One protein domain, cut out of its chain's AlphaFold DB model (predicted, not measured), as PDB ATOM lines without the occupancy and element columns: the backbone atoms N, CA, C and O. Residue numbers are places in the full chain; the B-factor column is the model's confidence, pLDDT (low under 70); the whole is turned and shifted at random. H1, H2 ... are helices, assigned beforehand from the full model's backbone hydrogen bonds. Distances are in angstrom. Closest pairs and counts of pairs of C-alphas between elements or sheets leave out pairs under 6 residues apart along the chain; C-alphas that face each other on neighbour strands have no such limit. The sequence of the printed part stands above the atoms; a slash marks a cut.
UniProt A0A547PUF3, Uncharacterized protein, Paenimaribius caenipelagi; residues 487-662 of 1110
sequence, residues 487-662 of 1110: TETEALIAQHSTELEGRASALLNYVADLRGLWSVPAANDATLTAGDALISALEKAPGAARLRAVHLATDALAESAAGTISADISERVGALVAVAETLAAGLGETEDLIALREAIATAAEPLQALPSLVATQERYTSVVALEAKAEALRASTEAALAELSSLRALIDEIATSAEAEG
ATOM      1  N   THR A 487      17.926 -53.800  17.124       52.81
ATOM      2  CA  THR A 487      19.368 -53.505  16.988       52.81
ATOM      3  C   THR A 487      19.619 -52.020  16.722       52.81
ATOM      4  O   THR A 487      20.484 -51.431  17.358       52.81
ATOM      5  N   GLU A 488      18.841 -51.392  15.838       52.19
ATOM      6  CA  GLU A 488      18.927 -49.954  15.546       52.19
ATOM      7  C   GLU A 488      18.474 -49.118  16.761       52.19
ATOM      8  O   GLU A 488      19.078 -48.096  17.072       52.19
ATOM      9  N   THR A 489      17.468 -49.579  17.519       51.50
ATOM     10  CA  THR A 489      17.028 -48.924  18.767       51.50
ATOM     11  C   THR A 489      18.043 -49.104  19.902       51.50
ATOM     12  O   THR A 489      18.328 -48.148  20.619       51.50
ATOM     13  N   GLU A 490      18.645 -50.288  20.059       56.34
ATOM     14  CA  GLU A 490      19.757 -50.536  20.990       56.34
ATOM     15  C   GLU A 490      20.984 -49.686  20.616       56.34
ATOM     16  O   GLU A 490      21.607 -49.096  21.500       56.34
ATOM     17  N   ALA A 491      21.294 -49.547  19.322       56.97
ATOM     18  CA  ALA A 491      22.358 -48.679  18.821       56.97
ATOM     19  C   ALA A 491      22.063 -47.190  19.072       56.97
ATOM     20  O   ALA A 491      22.947 -46.468  19.530       56.97
ATOM     21  N   LEU A 492      20.823 -46.737  18.858       53.84
ATOM     22  CA  LEU A 492      20.386 -45.372  19.159       53.84
ATOM     23  C   LEU A 492      20.443 -45.076  20.665       53.84
ATOM     24  O   LEU A 492      20.959 -44.035  21.068       53.84
ATOM     25  N   ILE A 493      19.994 -46.009  21.510       54.75
ATOM     26  CA  ILE A 493      20.113 -45.921  22.973       54.75
ATOM     27  C   ILE A 493      21.590 -45.872  23.395       54.75
ATOM     28  O   ILE A 493      21.942 -45.071  24.259       54.75
ATOM     29  N   ALA A 494      22.469 -46.664  22.775       59.09
ATOM     30  CA  ALA A 494      23.905 -46.649  23.053       59.09
ATOM     31  C   ALA A 494      24.585 -45.346  22.593       59.09
ATOM     32  O   ALA A 494      25.384 -44.775  23.339       59.09
ATOM     33  N   GLN A 495      24.246 -44.831  21.408       59.28
ATOM     34  CA  GLN A 495      24.763 -43.565  20.887       59.28
ATOM     35  C   GLN A 495      24.287 -42.379  21.736       59.28
ATOM     36  O   GLN A 495      25.094 -41.537  22.126       59.28
ATOM     37  N   HIS A 496      23.002 -42.343  22.097       56.44
ATOM     38  CA  HIS A 496      22.436 -41.288  22.933       56.44
ATOM     39  C   HIS A 496      22.915 -41.378  24.393       56.44
ATOM     40  O   HIS A 496      23.129 -40.343  25.018       56.44
ATOM     41  N   SER A 497      23.182 -42.586  24.918       58.62
ATOM     42  CA  SER A 497      23.910 -42.763  26.188       58.62
ATOM     43  C   SER A 497      25.313 -42.187  26.084       58.62
ATOM     44  O   SER A 497      25.674 -41.358  26.905       58.62
ATOM     45  N   THR A 498      26.061 -42.528  25.030       63.41
ATOM     46  CA  THR A 498      27.431 -42.033  24.823       63.41
ATOM     47  C   THR A 498      27.478 -40.502  24.768       63.41
ATOM     48  O   THR A 498      28.361 -39.897  25.375       63.41
ATOM     49  N   GLU A 499      26.520 -39.849  24.099       62.66
ATOM     50  CA  GLU A 499      26.492 -38.384  24.037       62.66
ATOM     51  C   GLU A 499      25.987 -37.731  25.336       62.66
ATOM     52  O   GLU A 499      26.579 -36.747  25.778       62.66
ATOM     53  N   LEU A 500      24.960 -38.274  26.004       60.41
ATOM     54  CA  LEU A 500      24.521 -37.758  27.310       60.41
ATOM     55  C   LEU A 500      25.562 -37.995  28.412       60.41
ATOM     56  O   LEU A 500      25.735 -37.130  29.263       60.41
ATOM     57  N   GLU A 501      26.300 -39.104  28.379       64.06
ATOM     58  CA  GLU A 501      27.454 -39.359  29.249       64.06
ATOM     59  C   GLU A 501      28.617 -38.417  28.915       64.06
ATOM     60  O   GLU A 501      29.279 -37.926  29.829       64.06
ATOM     61  N   GLY A 502      28.823 -38.085  27.636       63.62
ATOM     62  CA  GLY A 502      29.767 -37.054  27.199       63.62
ATOM     63  C   GLY A 502      29.407 -35.659  27.725       63.62
ATOM     64  O   GLY A 502      30.247 -35.000  28.337       63.62
ATOM     65  N   ARG A 503      28.146 -35.228  27.565       62.44
ATOM     66  CA  ARG A 503      27.629 -33.950  28.096       62.44
ATOM     67  C   ARG A 503      27.662 -33.918  29.630       62.44
ATOM     68  O   ARG A 503      28.089 -32.920  30.203       62.44
ATOM     69  N   ALA A 504      27.282 -35.008  30.300       61.00
ATOM     70  CA  ALA A 504      27.323 -35.112  31.758       61.00
ATOM     71  C   ALA A 504      28.761 -35.113  32.301       61.00
ATOM     72  O   ALA A 504      29.030 -34.432  33.284       61.00
ATOM     73  N   SER A 505      29.705 -35.792  31.640       65.62
ATOM     74  CA  SER A 505      31.130 -35.736  32.005       65.62
ATOM     75  C   SER A 505      31.713 -34.341  31.779       65.62
ATOM     76  O   SER A 505      32.455 -33.852  32.623       65.62
ATOM     77  N   ALA A 506      31.344 -33.661  30.689       63.38
ATOM     78  CA  ALA A 506      31.755 -32.279  30.444       63.38
ATOM     79  C   ALA A 506      31.233 -31.316  31.526       63.38
ATOM     80  O   ALA A 506      31.987 -30.467  31.992       63.38
ATOM     81  N   LEU A 507      29.981 -31.475  31.973       60.59
ATOM     82  CA  LEU A 507      29.395 -30.652  33.039       60.59
ATOM     83  C   LEU A 507      29.898 -31.016  34.445       60.59
ATOM     84  O   LEU A 507      30.086 -30.119  35.262       60.59
ATOM     85  N   LEU A 508      30.190 -32.287  34.729       64.81
ATOM     86  CA  LEU A 508      30.842 -32.688  35.982       64.81
ATOM     87  C   LEU A 508      32.293 -32.194  36.051       64.81
ATOM     88  O   LEU A 508      32.715 -31.742  37.113       64.81
ATOM     89  N   ASN A 509      33.024 -32.198  34.931       65.94
ATOM     90  CA  ASN A 509      34.343 -31.570  34.837       65.94
ATOM     91  C   ASN A 509      34.235 -30.051  35.039       65.94
ATOM     92  O   ASN A 509      34.883 -29.525  35.931       65.94
ATOM     93  N   TYR A 510      33.330 -29.370  34.326       59.66
ATOM     94  CA  TYR A 510      33.061 -27.933  34.492       59.66
ATOM     95  C   TYR A 510      32.758 -27.550  35.953       59.66
ATOM     96  O   TYR A 510      33.257 -26.548  36.456       59.66
ATOM     97  N   VAL A 511      31.983 -28.371  36.669       60.31
ATOM     98  CA  VAL A 511      31.676 -28.159  38.093       60.31
ATOM     99  C   VAL A 511      32.857 -28.514  39.006       60.31
ATOM    100  O   VAL A 511      33.029 -27.868  40.037       60.31
ATOM    101  N   ALA A 512      33.706 -29.479  38.646       63.72
ATOM    102  CA  ALA A 512      34.966 -29.732  39.347       63.72
ATOM    103  C   ALA A 512      35.974 -28.580  39.162       63.72
ATOM    104  O   ALA A 512      36.629 -28.188  40.128       63.72
ATOM    105  N   ASP A 513      36.035 -27.988  37.969       60.72
ATOM    106  CA  ASP A 513      36.869 -26.826  37.662       60.72
ATOM    107  C   ASP A 513      36.362 -25.572  38.402       60.72
ATOM    108  O   ASP A 513      37.149 -24.864  39.032       60.72
ATOM    109  N   LEU A 514      35.039 -25.342  38.446       56.88
ATOM    110  CA  LEU A 514      34.430 -24.291  39.279       56.88
ATOM    111  C   LEU A 514      34.688 -24.503  40.781       56.88
ATOM    112  O   LEU A 514      35.018 -23.544  41.478       56.88
ATOM    113  N   ARG A 515      34.626 -25.747  41.286       59.62
ATOM    114  CA  ARG A 515      35.042 -26.088  42.667       59.62
ATOM    115  C   ARG A 515      36.523 -25.760  42.933       59.62
ATOM    116  O   ARG A 515      36.892 -25.585  44.090       59.62
ATOM    117  N   GLY A 516      37.363 -25.665  41.897       57.16
ATOM    118  CA  GLY A 516      38.750 -25.194  41.989       57.16
ATOM    119  C   GLY A 516      38.911 -23.667  41.971       57.16
ATOM    120  O   GLY A 516      39.924 -23.161  42.450       57.16
ATOM    121  N   LEU A 517      37.922 -22.930  41.451       51.75
ATOM    122  CA  LEU A 517      37.911 -21.461  41.372       51.75
ATOM    123  C   LEU A 517      37.224 -20.785  42.573       51.75
ATOM    124  O   LEU A 517      37.440 -19.596  42.807       51.75
ATOM    125  N   TRP A 518      36.410 -21.518  43.339       54.81
ATOM    126  CA  TRP A 518      35.568 -20.965  44.405       54.81
ATOM    127  C   TRP A 518      35.940 -21.431  45.815       54.81
ATOM    128  O   TRP A 518      35.885 -22.612  46.141       54.81
ATOM    129  N   SER A 519      36.175 -20.466  46.707       44.53
ATOM    130  CA  SER A 519      36.342 -20.664  48.156       44.53
ATOM    131  C   SER A 519      35.022 -20.573  48.948       44.53
ATOM    132  O   SER A 519      35.022 -20.257  50.139       44.53
ATOM    133  N   VAL A 520      33.882 -20.839  48.302       38.28
ATOM    134  CA  VAL A 520      32.545 -20.730  48.911       38.28
ATOM    135  C   VAL A 520      32.327 -21.852  49.945       38.28
ATOM    136  O   VAL A 520      32.593 -23.019  49.644       38.28
ATOM    137  N   PRO A 521      31.809 -21.563  51.158       43.59
ATOM    138  CA  PRO A 521      31.495 -22.599  52.141       43.59
ATOM    139  C   PRO A 521      30.468 -23.607  51.605       43.59
ATOM    140  O   PRO A 521      29.363 -23.232  51.213       43.59
ATOM    141  N   ALA A 522      30.798 -24.901  51.666       46.69
ATOM    142  CA  ALA A 522      30.053 -26.012  51.053       46.69
ATOM    143  C   ALA A 522      28.642 -26.305  51.634       46.69
ATOM    144  O   ALA A 522      28.120 -27.403  51.468       46.69
ATOM    145  N   ALA A 523      28.030 -25.356  52.347       37.56
ATOM    146  CA  ALA A 523      26.752 -25.514  53.041       37.56
ATOM    147  C   ALA A 523      25.525 -25.012  52.252       37.56
ATOM    148  O   ALA A 523      24.413 -25.427  52.571       37.56
ATOM    149  N   ASN A 524      25.709 -24.132  51.256       47.56
ATOM    150  CA  ASN A 524      24.605 -23.405  50.601       47.56
ATOM    151  C   ASN A 524      24.488 -23.604  49.077       47.56
ATOM    152  O   ASN A 524      23.508 -23.143  48.495       47.56
ATOM    153  N   ASP A 525      25.455 -24.239  48.407       56.69
ATOM    154  CA  ASP A 525      25.478 -24.266  46.939       56.69
ATOM    155  C   ASP A 525      24.607 -25.392  46.345       56.69
ATOM    156  O   ASP A 525      24.926 -26.586  46.405       56.69
ATOM    157  N   ALA A 526      23.498 -24.987  45.719       58.56
ATOM    158  CA  ALA A 526      22.595 -25.866  44.981       58.56
ATOM    159  C   ALA A 526      23.296 -26.588  43.812       58.56
ATOM    160  O   ALA A 526      22.913 -27.707  43.467       58.56
ATOM    161  N   THR A 527      24.370 -26.009  43.270       62.47
ATOM    162  CA  THR A 527      25.155 -26.567  42.158       62.47
ATOM    163  C   THR A 527      25.889 -27.839  42.581       62.47
ATOM    164  O   THR A 527      25.960 -28.798  41.815       62.47
ATOM    165  N   LEU A 528      26.359 -27.913  43.835       62.44
ATOM    166  CA  LEU A 528      26.928 -29.142  44.400       62.44
ATOM    167  C   LEU A 528      25.864 -30.243  44.490       62.44
ATOM    168  O   LEU A 528      26.094 -31.357  44.029       62.44
ATOM    169  N   THR A 529      24.681 -29.898  45.008       65.94
ATOM    170  CA  THR A 529      23.549 -30.828  45.158       65.94
ATOM    171  C   THR A 529      23.060 -31.360  43.804       65.94
ATOM    172  O   THR A 529      22.764 -32.547  43.673       65.94
ATOM    173  N   ALA A 530      23.010 -30.506  42.778       65.00
ATOM    174  CA  ALA A 530      22.674 -30.906  41.413       65.00
ATOM    175  C   ALA A 530      23.767 -31.792  40.777       65.00
ATOM    176  O   ALA A 530      23.445 -32.749  40.073       65.00
ATOM    177  N   GLY A 531      25.048 -31.542  41.077       66.12
ATOM    178  CA  GLY A 531      26.165 -32.384  40.638       66.12
ATOM    179  C   GLY A 531      26.102 -33.792  41.234       66.12
ATOM    180  O   GLY A 531      26.191 -34.784  40.510       66.12
ATOM    181  N   ASP A 532      25.845 -33.895  42.537       68.06
ATOM    182  CA  ASP A 532      25.707 -35.178  43.231       68.06
ATOM    183  C   ASP A 532      24.443 -35.946  42.768       68.06
ATOM    184  O   ASP A 532      24.440 -37.181  42.685       68.06
ATOM    185  N   ALA A 533      23.382 -35.229  42.371       69.44
ATOM    186  CA  ALA A 533      22.200 -35.806  41.727       69.44
ATOM    187  C   ALA A 533      22.482 -36.338  40.305       69.44
ATOM    188  O   ALA A 533      21.936 -37.381  39.933       69.44
ATOM    189  N   LEU A 534      23.355 -35.679  39.530       71.19
ATOM    190  CA  LEU A 534      23.815 -36.144  38.215       71.19
ATOM    191  C   LEU A 534      24.702 -37.394  38.335       71.19
ATOM    192  O   LEU A 534      24.494 -38.359  37.599       71.19
ATOM    193  N   ILE A 535      25.605 -37.445  39.321       72.00
ATOM    194  CA  ILE A 535      26.372 -38.661  39.653       72.00
ATOM    195  C   ILE A 535      25.411 -39.811  40.005       72.00
ATOM    196  O   ILE A 535      25.449 -40.871  39.378       72.00
ATOM    197  N   SER A 536      24.445 -39.560  40.896       73.56
ATOM    198  CA  SER A 536      23.398 -40.527  41.273       73.56
ATOM    199  C   SER A 536      22.467 -40.933  40.114       73.56
ATOM    200  O   SER A 536      21.715 -41.906  40.222       73.56
ATOM    201  N   ALA A 537      22.455 -40.189  39.003       68.56
ATOM    202  CA  ALA A 537      21.746 -40.561  37.784       68.56
ATOM    203  C   ALA A 537      22.595 -41.463  36.872       68.56
ATOM    204  O   ALA A 537      22.059 -42.426  36.319       68.56
ATOM    205  N   LEU A 538      23.899 -41.192  36.764       65.50
ATOM    206  CA  LEU A 538      24.853 -41.971  35.967       65.50
ATOM    207  C   LEU A 538      25.078 -43.389  36.521       65.50
ATOM    208  O   LEU A 538      25.233 -44.319  35.729       65.50
ATOM    209  N   GLU A 539      25.032 -43.574  37.844       72.25
ATOM    210  CA  GLU A 539      25.213 -44.876  38.519       72.25
ATOM    211  C   GLU A 539      24.057 -45.881  38.312       72.25
ATOM    212  O   GLU A 539      24.165 -47.052  38.682       72.25
ATOM    213  N   LYS A 540      22.930 -45.455  37.728       70.69
ATOM    214  CA  LYS A 540      21.770 -46.330  37.483       70.69
ATOM    215  C   LYS A 540      22.058 -47.347  36.374       70.69
ATOM    216  O   LYS A 540      22.859 -47.102  35.477       70.69
ATOM    217  N   ALA A 541      21.356 -48.483  36.412       51.50
ATOM    218  CA  ALA A 541      21.475 -49.530  35.396       51.50
ATOM    219  C   ALA A 541      21.143 -49.001  33.977       51.50
ATOM    220  O   ALA A 541      20.255 -48.152  33.853       51.50
ATOM    221  N   PRO A 542      21.815 -49.481  32.907       54.16
ATOM    222  CA  PRO A 542      21.601 -48.992  31.541       54.16
ATOM    223  C   PRO A 542      20.146 -49.120  31.060       54.16
ATOM    224  O   PRO A 542      19.505 -50.146  31.282       54.16
ATOM    225  N   GLY A 543      19.641 -48.091  30.369       51.06
ATOM    226  CA  GLY A 543      18.301 -48.077  29.768       51.06
ATOM    227  C   GLY A 543      17.619 -46.702  29.784       51.06
ATOM    228  O   GLY A 543      18.170 -45.716  30.282       51.06
ATOM    229  N   ALA A 544      16.385 -46.641  29.274       50.56
ATOM    230  CA  ALA A 544      15.579 -45.420  29.146       50.56
ATOM    231  C   ALA A 544      15.455 -44.608  30.452       50.56
ATOM    232  O   ALA A 544      15.631 -43.386  30.464       50.56
ATOM    233  N   ALA A 545      15.221 -45.287  31.581       54.34
ATOM    234  CA  ALA A 545      15.087 -44.652  32.893       54.34
ATOM    235  C   ALA A 545      16.382 -43.968  33.387       54.34
ATOM    236  O   ALA A 545      16.308 -42.989  34.134       54.34
ATOM    237  N   ARG A 546      17.560 -44.446  32.957       62.75
ATOM    238  CA  ARG A 546      18.862 -43.814  33.229       62.75
ATOM    239  C   ARG A 546      19.026 -42.554  32.388       62.75
ATOM    240  O   ARG A 546      19.263 -41.494  32.956       62.75
ATOM    241  N   LEU A 547      18.805 -42.647  31.072       56.62
ATOM    242  CA  LEU A 547      18.892 -41.515  30.135       56.62
ATOM    243  C   LEU A 547      18.029 -40.330  30.592       56.62
ATOM    244  O   LEU A 547      18.519 -39.206  30.701       56.62
ATOM    245  N   ARG A 548      16.766 -40.596  30.955       61.62
ATOM    246  CA  ARG A 548      15.832 -39.569  31.444       61.62
ATOM    247  C   ARG A 548      16.276 -38.934  32.766       61.62
ATOM    248  O   ARG A 548      16.059 -37.743  32.966       61.62
ATOM    249  N   ALA A 549      16.881 -39.711  33.665       62.84
ATOM    250  CA  ALA A 549      17.402 -39.193  34.928       62.84
ATOM    251  C   ALA A 549      18.679 -38.361  34.737       62.84
ATOM    252  O   ALA A 549      18.839 -37.358  35.426       62.84
ATOM    253  N   VAL A 550      19.560 -38.763  33.814       63.38
ATOM    254  CA  VAL A 550      20.780 -38.020  33.469       63.38
ATOM    255  C   VAL A 550      20.402 -36.673  32.862       63.38
ATOM    256  O   VAL A 550      20.766 -35.655  33.431       63.38
ATOM    257  N   HIS A 551      19.589 -36.641  31.799       60.94
ATOM    258  CA  HIS A 551      19.181 -35.396  31.131       60.94
ATOM    259  C   HIS A 551      18.557 -34.366  32.092       60.94
ATOM    260  O   HIS A 551      18.985 -33.216  32.105       60.94
ATOM    261  N   LEU A 552      17.614 -34.776  32.951       64.81
ATOM    262  CA  LEU A 552      16.985 -33.864  33.919       64.81
ATOM    263  C   LEU A 552      17.972 -33.299  34.956       64.81
ATOM    264  O   LEU A 552      17.793 -32.174  35.415       64.81
ATOM    265  N   ALA A 553      18.999 -34.064  35.337       64.50
ATOM    266  CA  ALA A 553      20.035 -33.596  36.254       64.50
ATOM    267  C   ALA A 553      21.094 -32.726  35.544       64.50
ATOM    268  O   ALA A 553      21.570 -31.758  36.132       64.50
ATOM    269  N   THR A 554      21.408 -33.017  34.278       63.09
ATOM    270  CA  THR A 554      22.277 -32.204  33.408       63.09
ATOM    271  C   THR A 554      21.741 -30.778  33.257       63.09
ATOM    272  O   THR A 554      22.486 -29.820  33.463       63.09
ATOM    273  N   ASP A 555      20.450 -30.629  32.952       63.12
ATOM    274  CA  ASP A 555      19.826 -29.320  32.718       63.12
ATOM    275  C   ASP A 555      19.749 -28.491  34.014       63.12
ATOM    276  O   ASP A 555      20.141 -27.323  34.038       63.12
ATOM    277  N   ALA A 556      19.326 -29.113  35.124       64.62
ATOM    278  CA  ALA A 556      19.246 -28.457  36.432       64.62
ATOM    279  C   ALA A 556      20.622 -28.004  36.963       64.62
ATOM    280  O   ALA A 556      20.731 -26.970  37.625       64.62
ATOM    281  N   LEU A 557      21.684 -28.757  36.654       66.25
ATOM    282  CA  LEU A 557      23.058 -28.397  37.003       66.25
ATOM    283  C   LEU A 557      23.545 -27.167  36.224       66.25
ATOM    284  O   LEU A 557      24.171 -26.281  36.807       66.25
ATOM    285  N   ALA A 558      23.222 -27.094  34.931       62.47
ATOM    286  CA  ALA A 558      23.568 -25.964  34.074       62.47
ATOM    287  C   ALA A 558      22.873 -24.658  34.508       62.47
ATOM    288  O   ALA A 558      23.520 -23.610  34.567       62.47
ATOM    289  N   GLU A 559      21.582 -24.722  34.855       64.88
ATOM    290  CA  GLU A 559      20.818 -23.563  35.340       64.88
ATOM    291  C   GLU A 559      21.339 -23.066  36.703       64.88
ATOM    292  O   GLU A 559      21.587 -21.870  36.873       64.88
ATOM    293  N   SER A 560      21.602 -23.983  37.646       65.94
ATOM    294  CA  SER A 560      22.153 -23.646  38.969       65.94
ATOM    295  C   SER A 560      23.526 -22.972  38.879       65.94
ATOM    296  O   SER A 560      23.747 -21.940  39.515       65.94
ATOM    297  N   ALA A 561      24.441 -23.518  38.068       63.78
ATOM    298  CA  ALA A 561      25.799 -22.992  37.953       63.78
ATOM    299  C   ALA A 561      25.808 -21.535  37.457       63.78
ATOM    300  O   ALA A 561      26.472 -20.682  38.047       63.78
ATOM    301  N   ALA A 562      25.037 -21.232  36.406       62.62
ATOM    302  CA  ALA A 562      24.948 -19.883  35.850       62.62
ATOM    303  C   ALA A 562      24.365 -18.869  36.855       62.62
ATOM    304  O   ALA A 562      24.868 -17.747  36.957       62.62
ATOM    305  N   GLY A 563      23.348 -19.273  37.627       65.19
ATOM    306  CA  GLY A 563      22.738 -18.435  38.663       65.19
ATOM    307  C   GLY A 563      23.723 -18.041  39.768       65.19
ATOM    308  O   GLY A 563      23.869 -16.854  40.065       65.19
ATOM    309  N   THR A 564      24.444 -19.015  40.336       68.50
ATOM    310  CA  THR A 564      25.406 -18.773  41.425       68.50
ATOM    311  C   THR A 564      26.592 -17.911  40.969       68.50
ATOM    312  O   THR A 564      26.966 -16.980  41.681       68.50
ATOM    313  N   ILE A 565      27.129 -18.134  39.757       67.62
ATOM    314  CA  ILE A 565      28.193 -17.287  39.174       67.62
ATOM    315  C   ILE A 565      27.742 -15.828  39.067       67.62
ATOM    316  O   ILE A 565      28.467 -14.921  39.482       67.62
ATOM    317  N   SER A 566      26.551 -15.589  38.513       68.44
ATOM    318  CA  SER A 566      26.062 -14.226  38.302       68.44
ATOM    319  C   SER A 566      25.781 -13.492  39.618       68.44
ATOM    320  O   SER A 566      25.847 -12.262  39.636       68.44
ATOM    321  N   ALA A 567      25.482 -14.211  40.705       72.75
ATOM    322  CA  ALA A 567      25.254 -13.629  42.025       72.75
ATOM    323  C   ALA A 567      26.560 -13.152  42.693       72.75
ATOM    324  O   ALA A 567      26.648 -11.972  43.028       72.75
ATOM    325  N   ASP A 568      27.581 -14.013  42.817       75.12
ATOM    326  CA  ASP A 568      28.859 -13.663  43.476       75.12
ATOM    327  C   ASP A 568      29.572 -12.506  42.753       75.12
ATOM    328  O   ASP A 568      30.034 -11.553  43.379       75.12
ATOM    329  N   ILE A 569      29.569 -12.523  41.413       75.88
ATOM    330  CA  ILE A 569      30.102 -11.422  40.594       75.88
ATOM    331  C   ILE A 569      29.340 -10.111  40.858       75.88
ATOM    332  O   ILE A 569      29.969  -9.060  40.981       75.88
ATOM    333  N   SER A 570      28.010 -10.155  40.990       76.94
ATOM    334  CA  SER A 570      27.202  -8.954  41.259       76.94
ATOM    335  C   SER A 570      27.438  -8.386  42.664       76.94
ATOM    336  O   SER A 570      27.482  -7.168  42.825       76.94
ATOM    337  N   GLU A 571      27.612  -9.241  43.676       82.12
ATOM    338  CA  GLU A 571      27.897  -8.818  45.055       82.12
ATOM    339  C   GLU A 571      29.272  -8.138  45.156       82.12
ATOM    340  O   GLU A 571      29.383  -7.029  45.685       82.12
ATOM    341  N   ARG A 572      30.300  -8.740  44.545       84.00
ATOM    342  CA  ARG A 572      31.661  -8.183  44.455       84.00
ATOM    343  C   ARG A 572      31.718  -6.851  43.710       84.00
ATOM    344  O   ARG A 572      32.319  -5.894  44.193       84.00
ATOM    345  N   VAL A 573      31.039  -6.757  42.565       83.31
ATOM    346  CA  VAL A 573      30.892  -5.500  41.812       83.31
ATOM    347  C   VAL A 573      30.167  -4.436  42.648       83.31
ATOM    348  O   VAL A 573      30.564  -3.272  42.628       83.31
ATOM    349  N   GLY A 574      29.165  -4.817  43.447       81.56
ATOM    350  CA  GLY A 574      28.501  -3.919  44.396       81.56
ATOM    351  C   GLY A 574      29.440  -3.375  45.481       81.56
ATOM    352  O   GLY A 574      29.440  -2.172  45.748       81.56
ATOM    353  N   ALA A 575      30.287  -4.229  46.063       84.25
ATOM    354  CA  ALA A 575      31.309  -3.808  47.025       84.25
ATOM    355  C   ALA A 575      32.347  -2.861  46.389       84.25
ATOM    356  O   ALA A 575      32.698  -1.836  46.976       84.25
ATOM    357  N   LEU A 576      32.776  -3.153  45.157       85.81
ATOM    358  CA  LEU A 576      33.687  -2.313  44.375       85.81
ATOM    359  C   LEU A 576      33.154  -0.891  44.141       85.81
ATOM    360  O   LEU A 576      33.919   0.070  44.258       85.81
ATOM    361  N   VAL A 577      31.853  -0.730  43.867       86.50
ATOM    362  CA  VAL A 577      31.226   0.600  43.743       86.50
ATOM    363  C   VAL A 577      31.348   1.392  45.051       86.50
ATOM    364  O   VAL A 577      31.754   2.551  45.016       86.50
ATOM    365  N   ALA A 578      31.086   0.774  46.207       83.56
ATOM    366  CA  ALA A 578      31.188   1.448  47.507       83.56
ATOM    367  C   ALA A 578      32.634   1.866  47.861       83.56
ATOM    368  O   ALA A 578      32.855   2.931  48.449       83.56
ATOM    369  N   VAL A 579      33.638   1.076  47.455       86.00
ATOM    370  CA  VAL A 579      35.053   1.476  47.569       86.00
ATOM    371  C   VAL A 579      35.355   2.665  46.649       86.00
ATOM    372  O   VAL A 579      35.983   3.624  47.091       86.00
ATOM    373  N   ALA A 580      34.851   2.674  45.411       83.94
ATOM    374  CA  ALA A 580      35.020   3.799  44.484       83.94
ATOM    375  C   ALA A 580      34.294   5.090  44.933       83.94
ATOM    376  O   ALA A 580      34.775   6.192  44.665       83.94
ATOM    377  N   GLU A 581      33.169   4.995  45.646       82.50
ATOM    378  CA  GLU A 581      32.538   6.153  46.300       82.50
ATOM    379  C   GLU A 581      33.382   6.675  47.474       82.50
ATOM    380  O   GLU A 581      33.554   7.885  47.621       82.50
ATOM    381  N   THR A 582      33.977   5.777  48.264       83.06
ATOM    382  CA  THR A 582      34.867   6.143  49.382       83.06
ATOM    383  C   THR A 582      36.152   6.817  48.883       83.06
ATOM    384  O   THR A 582      36.553   7.855  49.409       83.06
ATOM    385  N   LEU A 583      36.757   6.287  47.814       85.38
ATOM    386  CA  LEU A 583      37.934   6.864  47.152       85.38
ATOM    387  C   LEU A 583      37.691   8.295  46.652       85.38
ATOM    388  O   LEU A 583      38.567   9.147  46.792       85.38
ATOM    389  N   ALA A 584      36.492   8.586  46.138       83.69
ATOM    390  CA  ALA A 584      36.123   9.918  45.656       83.69
ATOM    391  C   ALA A 584      36.239  11.006  46.736       83.69
ATOM    392  O   ALA A 584      36.569  12.150  46.426       83.69
ATOM    393  N   ALA A 585      36.005  10.658  48.004       78.94
ATOM    394  CA  ALA A 585      36.107  11.594  49.121       78.94
ATOM    395  C   ALA A 585      37.562  11.934  49.507       78.94
ATOM    396  O   ALA A 585      37.793  12.993  50.087       78.94
ATOM    397  N   GLY A 586      38.530  11.060  49.197       79.31
ATOM    398  CA  GLY A 586      39.954  11.257  49.508       79.31
ATOM    399  C   GLY A 586      40.811  11.735  48.329       79.31
ATOM    400  O   GLY A 586      41.768  12.484  48.531       79.31
ATOM    401  N   LEU A 587      40.458  11.328  47.104       81.88
ATOM    402  CA  LEU A 587      41.149  11.697  45.862       81.88
ATOM    403  C   LEU A 587      40.511  12.894  45.139       81.88
ATOM    404  O   LEU A 587      41.210  13.622  44.438       81.88
ATOM    405  N   GLY A 588      39.197  13.094  45.277       80.50
ATOM    406  CA  GLY A 588      38.415  13.867  44.310       80.50
ATOM    407  C   GLY A 588      38.183  13.087  43.007       80.50
ATOM    408  O   GLY A 588      38.316  11.864  42.966       80.50
ATOM    409  N   GLU A 589      37.832  13.789  41.928       78.69
ATOM    410  CA  GLU A 589      37.705  13.193  40.589       78.69
ATOM    411  C   GLU A 589      39.080  13.140  39.902       78.69
ATOM    412  O   GLU A 589      39.564  14.147  39.385       78.69
ATOM    413  N   THR A 590      39.712  11.964  39.908       80.56
ATOM    414  CA  THR A 590      41.006  11.689  39.258       80.56
ATOM    415  C   THR A 590      40.849  10.704  38.097       80.56
ATOM    416  O   THR A 590      39.913   9.899  38.081       80.56
ATOM    417  N   GLU A 591      41.774  10.719  37.130       80.19
ATOM    418  CA  GLU A 591      41.724   9.807  35.970       80.19
ATOM    419  C   GLU A 591      41.719   8.326  36.389       80.19
ATOM    420  O   GLU A 591      40.963   7.531  35.832       80.19
ATOM    421  N   ASP A 592      42.476   7.959  37.429       77.50
ATOM    422  CA  ASP A 592      42.491   6.596  37.972       77.50
ATOM    423  C   ASP A 592      41.148   6.162  38.571       77.50
ATOM    424  O   ASP A 592      40.758   4.999  38.422       77.50
ATOM    425  N   LEU A 593      40.427   7.082  39.223       84.38
ATOM    426  CA  LEU A 593      39.107   6.813  39.790       84.38
ATOM    427  C   LEU A 593      38.032   6.723  38.699       84.38
ATOM    428  O   LEU A 593      37.151   5.865  38.777       84.38
ATOM    429  N   ILE A 594      38.120   7.569  37.670       84.94
ATOM    430  CA  ILE A 594      37.256   7.504  36.485       84.94
ATOM    431  C   ILE A 594      37.457   6.152  35.784       84.94
ATOM    432  O   ILE A 594      36.494   5.405  35.616       84.94
ATOM    433  N   ALA A 595      38.706   5.774  35.493       84.06
ATOM    434  CA  ALA A 595      39.038   4.494  34.869       84.06
ATOM    435  C   ALA A 595      38.628   3.282  35.731       84.06
ATOM    436  O   ALA A 595      38.180   2.266  35.199       84.06
ATOM    437  N   LEU A 596      38.738   3.377  37.064       86.38
ATOM    438  CA  LEU A 596      38.242   2.344  37.979       86.38
ATOM    439  C   LEU A 596      36.713   2.199  37.875       86.38
ATOM    440  O   LEU A 596      36.219   1.083  37.729       86.38
ATOM    441  N   ARG A 597      35.961   3.308  37.893       88.06
ATOM    442  CA  ARG A 597      34.493   3.301  37.761       88.06
ATOM    443  C   ARG A 597      34.028   2.754  36.406       88.06
ATOM    444  O   ARG A 597      33.091   1.960  36.376       88.06
ATOM    445  N   GLU A 598      34.684   3.122  35.305       86.94
ATOM    446  CA  GLU A 598      34.374   2.599  33.965       86.94
ATOM    447  C   GLU A 598      34.633   1.087  33.857       86.94
ATOM    448  O   GLU A 598      33.817   0.345  33.298       86.94
ATOM    449  N   ALA A 599      35.722   0.595  34.453       84.12
ATOM    450  CA  ALA A 599      36.023  -0.834  34.481       84.12
ATOM    451  C   ALA A 599      35.049  -1.628  35.377       84.12
ATOM    452  O   ALA A 599      34.600  -2.703  34.979       84.12
ATOM    453  N   ILE A 600      34.645  -1.081  36.531       86.62
ATOM    454  CA  ILE A 600      33.592  -1.661  37.388       86.62
ATOM    455  C   ILE A 600      32.254  -1.725  36.632       86.62
ATOM    456  O   ILE A 600      31.595  -2.764  36.641       86.62
ATOM    457  N   ALA A 601      31.871  -0.658  35.923       82.94
ATOM    458  CA  ALA A 601      30.658  -0.640  35.103       82.94
ATOM    459  C   ALA A 601      30.702  -1.679  33.966       82.94
ATOM    460  O   ALA A 601      29.694  -2.323  33.681       82.94
ATOM    461  N   THR A 602      31.877  -1.900  33.367       81.19
ATOM    462  CA  THR A 602      32.091  -2.943  32.351       81.19
ATOM    463  C   THR A 602      31.967  -4.351  32.948       81.19
ATOM    464  O   THR A 602      31.366  -5.234  32.337       81.19
ATOM    465  N   ALA A 603      32.476  -4.574  34.165       76.94
ATOM    466  CA  ALA A 603      32.333  -5.845  34.881       76.94
ATOM    467  C   ALA A 603      30.874  -6.145  35.294       76.94
ATOM    468  O   ALA A 603      30.490  -7.315  35.359       76.94
ATOM    469  N   ALA A 604      30.054  -5.107  35.499       74.56
ATOM    470  CA  ALA A 604      28.660  -5.199  35.939       74.56
ATOM    471  C   ALA A 604      27.660  -5.741  34.895       74.56
ATOM    472  O   ALA A 604      26.520  -6.043  35.253       74.56
ATOM    473  N   GLU A 605      28.028  -5.855  33.612       75.50
ATOM    474  CA  GLU A 605      27.114  -6.412  32.599       75.50
ATOM    475  C   GLU A 605      26.764  -7.892  32.889       75.50
ATOM    476  O   GLU A 605      27.632  -8.658  33.321       75.50
ATOM    477  N   PRO A 606      25.516  -8.331  32.632       61.91
ATOM    478  CA  PRO A 606      25.086  -9.696  32.919       61.91
ATOM    479  C   PRO A 606      25.710 -10.723  31.963       61.91
ATOM    480  O   PRO A 606      25.768 -10.520  30.748       61.91
ATOM    481  N   LEU A 607      26.105 -11.876  32.509       60.44
ATOM    482  CA  LEU A 607      26.542 -13.028  31.719       60.44
ATOM    483  C   LEU A 607      25.379 -13.586  30.881       60.44
ATOM    484  O   LEU A 607      24.254 -13.727  31.363       60.44
ATOM    485  N   GLN A 608      25.656 -13.930  29.621       55.88
ATOM    486  CA  GLN A 608      24.691 -14.630  28.766       55.88
ATOM    487  C   GLN A 608      24.528 -16.090  29.217       55.88
ATOM    488  O   GLN A 608      25.422 -16.656  29.842       55.88
ATOM    489  N   ALA A 609      23.386 -16.707  28.899       49.56
ATOM    490  CA  ALA A 609      23.101 -18.088  29.286       49.56
ATOM    491  C   ALA A 609      24.132 -19.069  28.691       49.56
ATOM    492  O   ALA A 609      24.398 -19.027  27.493       49.56
ATOM    493  N   LEU A 610      24.667 -19.958  29.540       51.47
ATOM    494  CA  LEU A 610      25.796 -20.859  29.250       51.47
ATOM    495  C   LEU A 610      27.079 -20.129  28.783       51.47
ATOM    496  O   LEU A 610      27.514 -20.298  27.640       51.47
ATOM    497  N   PRO A 611      27.741 -19.354  29.669       55.28
ATOM    498  CA  PRO A 611      29.097 -18.880  29.412       55.28
ATOM    499  C   PRO A 611      30.075 -20.068  29.382       55.28
ATOM    500  O   PRO A 611      29.894 -21.062  30.087       55.28
ATOM    501  N   SER A 612      31.144 -19.969  28.587       60.75
ATOM    502  CA  SER A 612      32.236 -20.947  28.649       60.75
ATOM    503  C   SER A 612      33.016 -20.801  29.962       60.75
ATOM    504  O   SER A 612      33.048 -19.719  30.549       60.75
ATOM    505  N   LEU A 613      33.704 -21.864  30.404       58.00
ATOM    506  CA  LEU A 613      34.546 -21.807  31.612       58.00
ATOM    507  C   LEU A 613      35.582 -20.682  31.514       58.00
ATOM    508  O   LEU A 613      35.783 -19.950  32.474       58.00
ATOM    509  N   VAL A 614      36.161 -20.507  30.322       63.69
ATOM    510  CA  VAL A 614      37.106 -19.431  30.007       63.69
ATOM    511  C   VAL A 614      36.459 -18.062  30.218       63.69
ATOM    512  O   VAL A 614      36.991 -17.272  30.985       63.69
ATOM    513  N   ALA A 615      35.278 -17.802  29.643       65.94
ATOM    514  CA  ALA A 615      34.592 -16.517  29.805       65.94
ATOM    515  C   ALA A 615      34.190 -16.242  31.268       65.94
ATOM    516  O   ALA A 615      34.331 -15.119  31.750       65.94
ATOM    517  N   THR A 616      33.736 -17.267  31.999       64.94
ATOM    518  CA  THR A 616      33.464 -17.187  33.444       64.94
ATOM    519  C   THR A 616      34.730 -16.839  34.233       64.94
ATOM    520  O   THR A 616      34.713 -15.931  35.063       64.94
ATOM    521  N   GLN A 617      35.839 -17.531  33.961       66.56
ATOM    522  CA  GLN A 617      37.109 -17.362  34.660       66.56
ATOM    523  C   GLN A 617      37.780 -16.022  34.323       66.56
ATOM    524  O   GLN A 617      38.317 -15.377  35.220       66.56
ATOM    525  N   GLU A 618      37.701 -15.555  33.076       72.31
ATOM    526  CA  GLU A 618      38.125 -14.214  32.656       72.31
ATOM    527  C   GLU A 618      37.321 -13.133  33.392       72.31
ATOM    528  O   GLU A 618      37.912 -12.228  33.986       72.31
ATOM    529  N   ARG A 619      35.984 -13.263  33.444       74.56
ATOM    530  CA  ARG A 619      35.103 -12.335  34.177       74.56
ATOM    531  C   ARG A 619      35.466 -12.289  35.666       74.56
ATOM    532  O   ARG A 619      35.677 -11.203  36.201       74.56
ATOM    533  N   TYR A 620      35.627 -13.450  36.305       73.56
ATOM    534  CA  TYR A 620      36.014 -13.557  37.718       73.56
ATOM    535  C   TYR A 620      37.395 -12.945  37.988       73.56
ATOM    536  O   TYR A 620      37.561 -12.144  38.905       73.56
ATOM    537  N   THR A 621      38.376 -13.257  37.136       75.44
ATOM    538  CA  THR A 621      39.743 -12.727  37.236       75.44
ATOM    539  C   THR A 621      39.763 -11.208  37.060       75.44
ATOM    540  O   THR A 621      40.493 -10.528  37.775       75.44
ATOM    541  N   SER A 622      38.926 -10.653  36.173       78.88
ATOM    542  CA  SER A 622      38.811  -9.199  36.011       78.88
ATOM    543  C   SER A 622      38.222  -8.510  37.249       78.88
ATOM    544  O   SER A 622      38.733  -7.469  37.652       78.88
ATOM    545  N   VAL A 623      37.226  -9.110  37.914       82.25
ATOM    546  CA  VAL A 623      36.663  -8.579  39.170       82.25
ATOM    547  C   VAL A 623      37.693  -8.624  40.301       82.25
ATOM    548  O   VAL A 623      37.911  -7.606  40.947       82.25
ATOM    549  N   VAL A 624      38.410  -9.738  40.485       79.31
ATOM    550  CA  VAL A 624      39.475  -9.847  41.504       79.31
ATOM    551  C   VAL A 624      40.647  -8.890  41.217       79.31
ATOM    552  O   VAL A 624      41.228  -8.318  42.140       79.31
ATOM    553  N   ALA A 625      40.977  -8.639  39.947       81.25
ATOM    554  CA  ALA A 625      41.964  -7.623  39.573       81.25
ATOM    555  C   ALA A 625      41.482  -6.189  39.877       81.25
ATOM    556  O   ALA A 625      42.289  -5.340  40.265       81.25
ATOM    557  N   LEU A 626      40.179  -5.914  39.747       86.25
ATOM    558  CA  LEU A 626      39.581  -4.639  40.151       86.25
ATOM    559  C   LEU A 626      39.522  -4.489  41.676       86.25
ATOM    560  O   LEU A 626      39.816  -3.401  42.160       86.25
ATOM    561  N   GLU A 627      39.229  -5.556  42.430       85.12
ATOM    562  CA  GLU A 627      39.331  -5.583  43.901       85.12
ATOM    563  C   GLU A 627      40.750  -5.203  44.344       85.12
ATOM    564  O   GLU A 627      40.926  -4.287  45.147       85.12
ATOM    565  N   ALA A 628      41.772  -5.819  43.739       80.31
ATOM    566  CA  ALA A 628      43.169  -5.491  44.006       80.31
ATOM    567  C   ALA A 628      43.540  -4.044  43.617       80.31
ATOM    568  O   ALA A 628      44.241  -3.377  44.380       80.31
ATOM    569  N   LYS A 629      43.063  -3.520  42.472       84.00
ATOM    570  CA  LYS A 629      43.313  -2.115  42.085       84.00
ATOM    571  C   LYS A 629      42.629  -1.134  43.044       84.00
ATOM    572  O   LYS A 629      43.247  -0.147  43.441       84.00
ATOM    573  N   ALA A 630      41.376  -1.391  43.413       84.88
ATOM    574  CA  ALA A 630      40.606  -0.537  44.312       84.88
ATOM    575  C   ALA A 630      41.220  -0.496  45.720       84.88
ATOM    576  O   ALA A 630      41.351   0.582  46.295       84.88
ATOM    577  N   GLU A 631      41.665  -1.640  46.245       84.56
ATOM    578  CA  GLU A 631      42.320  -1.721  47.554       84.56
ATOM    579  C   GLU A 631      43.715  -1.074  47.553       84.56
ATOM    580  O   GLU A 631      44.062  -0.364  48.497       84.56
ATOM    581  N   ALA A 632      44.495  -1.222  46.474       81.81
ATOM    582  CA  ALA A 632      45.771  -0.519  46.321       81.81
ATOM    583  C   ALA A 632      45.589   1.011  46.271       81.81
ATOM    584  O   ALA A 632      46.318   1.745  46.942       81.81
ATOM    585  N   LEU A 633      44.576   1.495  45.537       83.25
ATOM    586  CA  LEU A 633      44.177   2.907  45.545       83.25
ATOM    587  C   LEU A 633      43.719   3.357  46.940       83.25
ATOM    588  O   LEU A 633      44.068   4.460  47.360       83.25
ATOM    589  N   ARG A 634      42.979   2.518  47.681       85.25
ATOM    590  CA  ARG A 634      42.494   2.837  49.034       85.25
ATOM    591  C   ARG A 634      43.653   2.987  50.012       85.25
ATOM    592  O   ARG A 634      43.768   4.033  50.642       85.25
ATOM    593  N   ALA A 635      44.553   2.008  50.061       80.19
ATOM    594  CA  ALA A 635      45.744   2.048  50.905       80.19
ATOM    595  C   ALA A 635      46.657   3.245  50.573       80.19
ATOM    596  O   ALA A 635      47.132   3.925  51.480       80.19
ATOM    597  N   SER A 636      46.853   3.556  49.285       80.56
ATOM    598  CA  SER A 636      47.624   4.731  48.855       80.56
ATOM    599  C   SER A 636      46.956   6.053  49.255       80.56
ATOM    600  O   SER A 636      47.641   6.962  49.725       80.56
ATOM    601  N   THR A 637      45.630   6.153  49.126       84.75
ATOM    602  CA  THR A 637      44.862   7.348  49.519       84.75
ATOM    603  C   THR A 637      44.886   7.547  51.035       84.75
ATOM    604  O   THR A 637      45.091   8.664  51.504       84.75
ATOM    605  N   GLU A 638      44.719   6.478  51.814       84.50
ATOM    606  CA  GLU A 638      44.753   6.523  53.281       84.50
ATOM    607  C   GLU A 638      46.149   6.875  53.814       84.50
ATOM    608  O   GLU A 638      46.253   7.697  54.724       84.50
ATOM    609  N   ALA A 639      47.219   6.347  53.207       81.25
ATOM    610  CA  ALA A 639      48.592   6.731  53.536       81.25
ATOM    611  C   ALA A 639      48.858   8.222  53.254       81.25
ATOM    612  O   ALA A 639      49.332   8.937  54.136       81.25
ATOM    613  N   ALA A 640      48.479   8.718  52.071       82.62
ATOM    614  CA  ALA A 640      48.657  10.125  51.714       82.62
ATOM    615  C   ALA A 640      47.825  11.073  52.599       82.62
ATOM    616  O   ALA A 640      48.311  12.129  52.999       82.62
ATOM    617  N   LEU A 641      46.592  10.699  52.968       85.44
ATOM    618  CA  LEU A 641      45.774  11.469  53.916       85.44
ATOM    619  C   LEU A 641      46.346  11.450  55.345       85.44
ATOM    620  O   LEU A 641      46.220  12.449  56.056       85.44
ATOM    621  N   ALA A 642      46.994  10.358  55.763       84.81
ATOM    622  CA  ALA A 642      47.701  10.298  57.040       84.81
ATOM    623  C   ALA A 642      48.934  11.223  57.036       84.81
ATOM    624  O   ALA A 642      49.096  12.034  57.950       84.81
ATOM    625  N   GLU A 643      49.750  11.188  55.982       87.81
ATOM    626  CA  GLU A 643      50.914  12.073  55.824       87.81
ATOM    627  C   GLU A 643      50.505  13.555  55.770       87.81
ATOM    628  O   GLU A 643      51.039  14.370  56.520       87.81
ATOM    629  N   LEU A 644      49.454  13.892  55.011       89.69
ATOM    630  CA  LEU A 644      48.822  15.219  55.007       89.69
ATOM    631  C   LEU A 644      48.356  15.680  56.396       89.69
ATOM    632  O   LEU A 644      48.337  16.878  56.681       89.69
ATOM    633  N   SER A 645      47.954  14.757  57.274       87.88
ATOM    634  CA  SER A 645      47.595  15.101  58.654       87.88
ATOM    635  C   SER A 645      48.826  15.329  59.542       87.88
ATOM    636  O   SER A 645      48.779  16.197  60.412       87.88
ATOM    637  N   SER A 646      49.931  14.628  59.266       89.50
ATOM    638  CA  SER A 646      51.232  14.809  59.923       89.50
ATOM    639  C   SER A 646      51.889  16.141  59.542       89.50
ATOM    640  O   SER A 646      52.242  16.920  60.422       89.50
ATOM    641  N   LEU A 647      51.965  16.464  58.244       89.88
ATOM    642  CA  LEU A 647      52.509  17.739  57.746       89.88
ATOM    643  C   LEU A 647      51.732  18.944  58.291       89.88
ATOM    644  O   LEU A 647      52.311  19.972  58.628       89.88
ATOM    645  N   ARG A 648      50.410  18.803  58.444       91.00
ATOM    646  CA  ARG A 648      49.575  19.827  59.079       91.00
ATOM    647  C   ARG A 648      49.846  19.977  60.572       91.00
ATOM    648  O   ARG A 648      49.908  21.106  61.036       91.00
ATOM    649  N   ALA A 649      50.041  18.878  61.303       88.88
ATOM    650  CA  ALA A 649      50.421  18.941  62.713       88.88
ATOM    651  C   ALA A 649      51.802  19.596  62.907       88.88
ATOM    652  O   ALA A 649      51.951  20.413  63.809       88.88
ATOM    653  N   LEU A 650      52.768  19.308  62.024       91.00
ATOM    654  CA  LEU A 650      54.081  19.961  61.996       91.00
ATOM    655  C   LEU A 650      53.961  21.474  61.750       91.00
ATOM    656  O   LEU A 650      54.549  22.261  62.484       91.00
ATOM    657  N   ILE A 651      53.163  21.897  60.764       92.06
ATOM    658  CA  ILE A 651      52.926  23.322  60.482       92.06
ATOM    659  C   ILE A 651      52.210  24.016  61.658       92.06
ATOM    660  O   ILE A 651      52.607  25.118  62.037       92.06
ATOM    661  N   ASP A 652      51.206  23.376  62.269       90.75
ATOM    662  CA  ASP A 652      50.508  23.896  63.455       90.75
ATOM    663  C   ASP A 652      51.468  24.010  64.673       90.75
ATOM    664  O   ASP A 652      51.392  24.977  65.440       90.75
ATOM    665  N   GLU A 653      52.410  23.072  64.843       91.69
ATOM    666  CA  GLU A 653      53.452  23.102  65.885       91.69
ATOM    667  C   GLU A 653      54.495  24.202  65.632       91.69
ATOM    668  O   GLU A 653      54.776  24.994  66.535       91.69
ATOM    669  N   ILE A 654      55.005  24.326  64.399       89.25
ATOM    670  CA  ILE A 654      55.935  25.395  64.002       89.25
ATOM    671  C   ILE A 654      55.283  26.769  64.189       89.25
ATOM    672  O   ILE A 654      55.906  27.658  64.767       89.25
ATOM    673  N   ALA A 655      54.023  26.950  63.778       88.81
ATOM    674  CA  ALA A 655      53.289  28.201  63.980       88.81
ATOM    675  C   ALA A 655      53.132  28.544  65.473       88.81
ATOM    676  O   ALA A 655      53.369  29.684  65.877       88.81
ATOM    677  N   THR A 656      52.802  27.550  66.305       89.44
ATOM    678  CA  THR A 656      52.686  27.717  67.764       89.44
ATOM    679  C   THR A 656      54.032  28.087  68.400       89.44
ATOM    680  O   THR A 656      54.094  28.971  69.257       89.44
ATOM    681  N   SER A 657      55.122  27.448  67.964       86.38
ATOM    682  CA  SER A 657      56.483  27.758  68.418       86.38
ATOM    683  C   SER A 657      56.912  29.165  67.988       86.38
ATOM    684  O   SER A 657      57.400  29.947  68.803       86.38
ATOM    685  N   ALA A 658      56.634  29.543  66.739       86.88
ATOM    686  CA  ALA A 658      56.931  30.860  66.191       86.88
ATOM    687  C   ALA A 658      56.167  31.989  66.909       86.88
ATOM    688  O   ALA A 658      56.739  33.054  67.157       86.88
ATOM    689  N   GLU A 659      54.901  31.778  67.289       85.88
ATOM    690  CA  GLU A 659      54.148  32.732  68.116       85.88
ATOM    691  C   GLU A 659      54.754  32.852  69.529       85.88
ATOM    692  O   GLU A 659      54.917  33.965  70.040       85.88
ATOM    693  N   ALA A 660      55.152  31.732  70.142       82.00
ATOM    694  CA  ALA A 660      55.759  31.708  71.474       82.00
ATOM    695  C   ALA A 660      57.164  32.349  71.519       82.00
ATOM    696  O   ALA A 660      57.459  33.126  72.430       82.00
ATOM    697  N   GLU A 661      58.023  32.071  70.535       80.38
ATOM    698  CA  GLU A 661      59.361  32.667  70.413       80.38
ATOM    699  C   GLU A 661      59.321  34.103  69.858       80.38
ATOM    700  O   GLU A 661      60.226  34.895  70.139       80.38
ATOM    701  N   GLY A 662      58.241  34.483  69.166       78.81
ATOM    702  CA  GLY A 662      57.921  35.856  68.766       78.81
ATOM    703  C   GLY A 662      58.233  36.233  67.314       78.81
ATOM    704  O   GLY A 662      58.060  37.399  66.969       78.81
TER     705      GLY A 662
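What this domain is: This is residues 487 to 662 of the 1110 residues of an uncharacterized protein of Paenimaribius caenipelagi (UniProt A0A547PUF3). This is a long, thin up-and-down bundle of five helices, each running against the one before it, set out in two staggered groups along the long helix H3. H1 and H2 pack on the first part of H3, H4 and H5 lie further along it, and the end of H5, residues 642 to 661, sticks out as a straight arm. The printed part has 176 residues, with five named helices in the order H1, H2, H3, H4, H5 and no named strand; the class is all helix. It is extended, with a radius of gyration of the C-alphas of 27.0 A, and its spans of 110 by 29 by 16 A only just make a rod.

How they stand to each other: H1, residues 487 to 517, and H2, residues 526 to 538, form a helical hairpin at a shallow tilt of 30 degrees; H1 touches H2 with residues 501 to 511 alone, and the closest C-alphas, of Leu 508 and Gly 531, are 6.6 A apart. H3, residues 544 to 587, is the hub, touching four helices. Its residues 546 to 564 alone touch H2, opposite ways at a shallow tilt of 19 degrees, closest at the C-alphas of Leu 534 and Ala 553, 5.0 A. Its residues 544 to 561 alone touch H1, the same way at 23 degrees, a shallow tilt, closest at the C-alphas of Ala 504 and Thr 554, 6.1 A. H4, residues 591 to 603, forms a hairpin with H3, whose residues 573 to 584 alone touch it; the closest C-alphas, of Val 573 and Ile 600, are 6.4 A apart. H5, residues 613 to 661, touches H3, the same way at a shallow tilt of 18 degrees, closest at the C-alphas of Gly 586 and Thr 637, 6.3 A. H4 and H5 form a hairpin, with the closest C-alphas, of Ala 603 and Val 623, 6.7 A apart. H1 and H5 are close but not clearly touching, the same way at a shallow tilt of 9 degrees. H2 and H5 are apart, as are H1 and H4, and H2 and H4. Every O i to N i+4 pair is within hydrogen-bond range in H1, H2, H4 and H5, and 38 of 40 are in H3.

Where its parts are: H1 begins at C-alpha 487 (19.368, -53.505, 16.988) and is 44.3 A long. H2 and H4 have 13 residues each. H3 is 64.8 A long and ends at C-alpha 587 (41.149, 11.697, 45.862). H5, the longest at 49 residues and 71.3 A, ends at C-alpha 661 (59.361, 32.667, 70.413).

The domain as a whole: The two C-alphas farthest apart, of Thr 487 and Gly 662, are 110.2 A apart. The printed part has no cut and no long link. Mean pLDDT of the printed part is 71.2; 87 residues are under 70, among them residues 487 to 533 and 541 to 566.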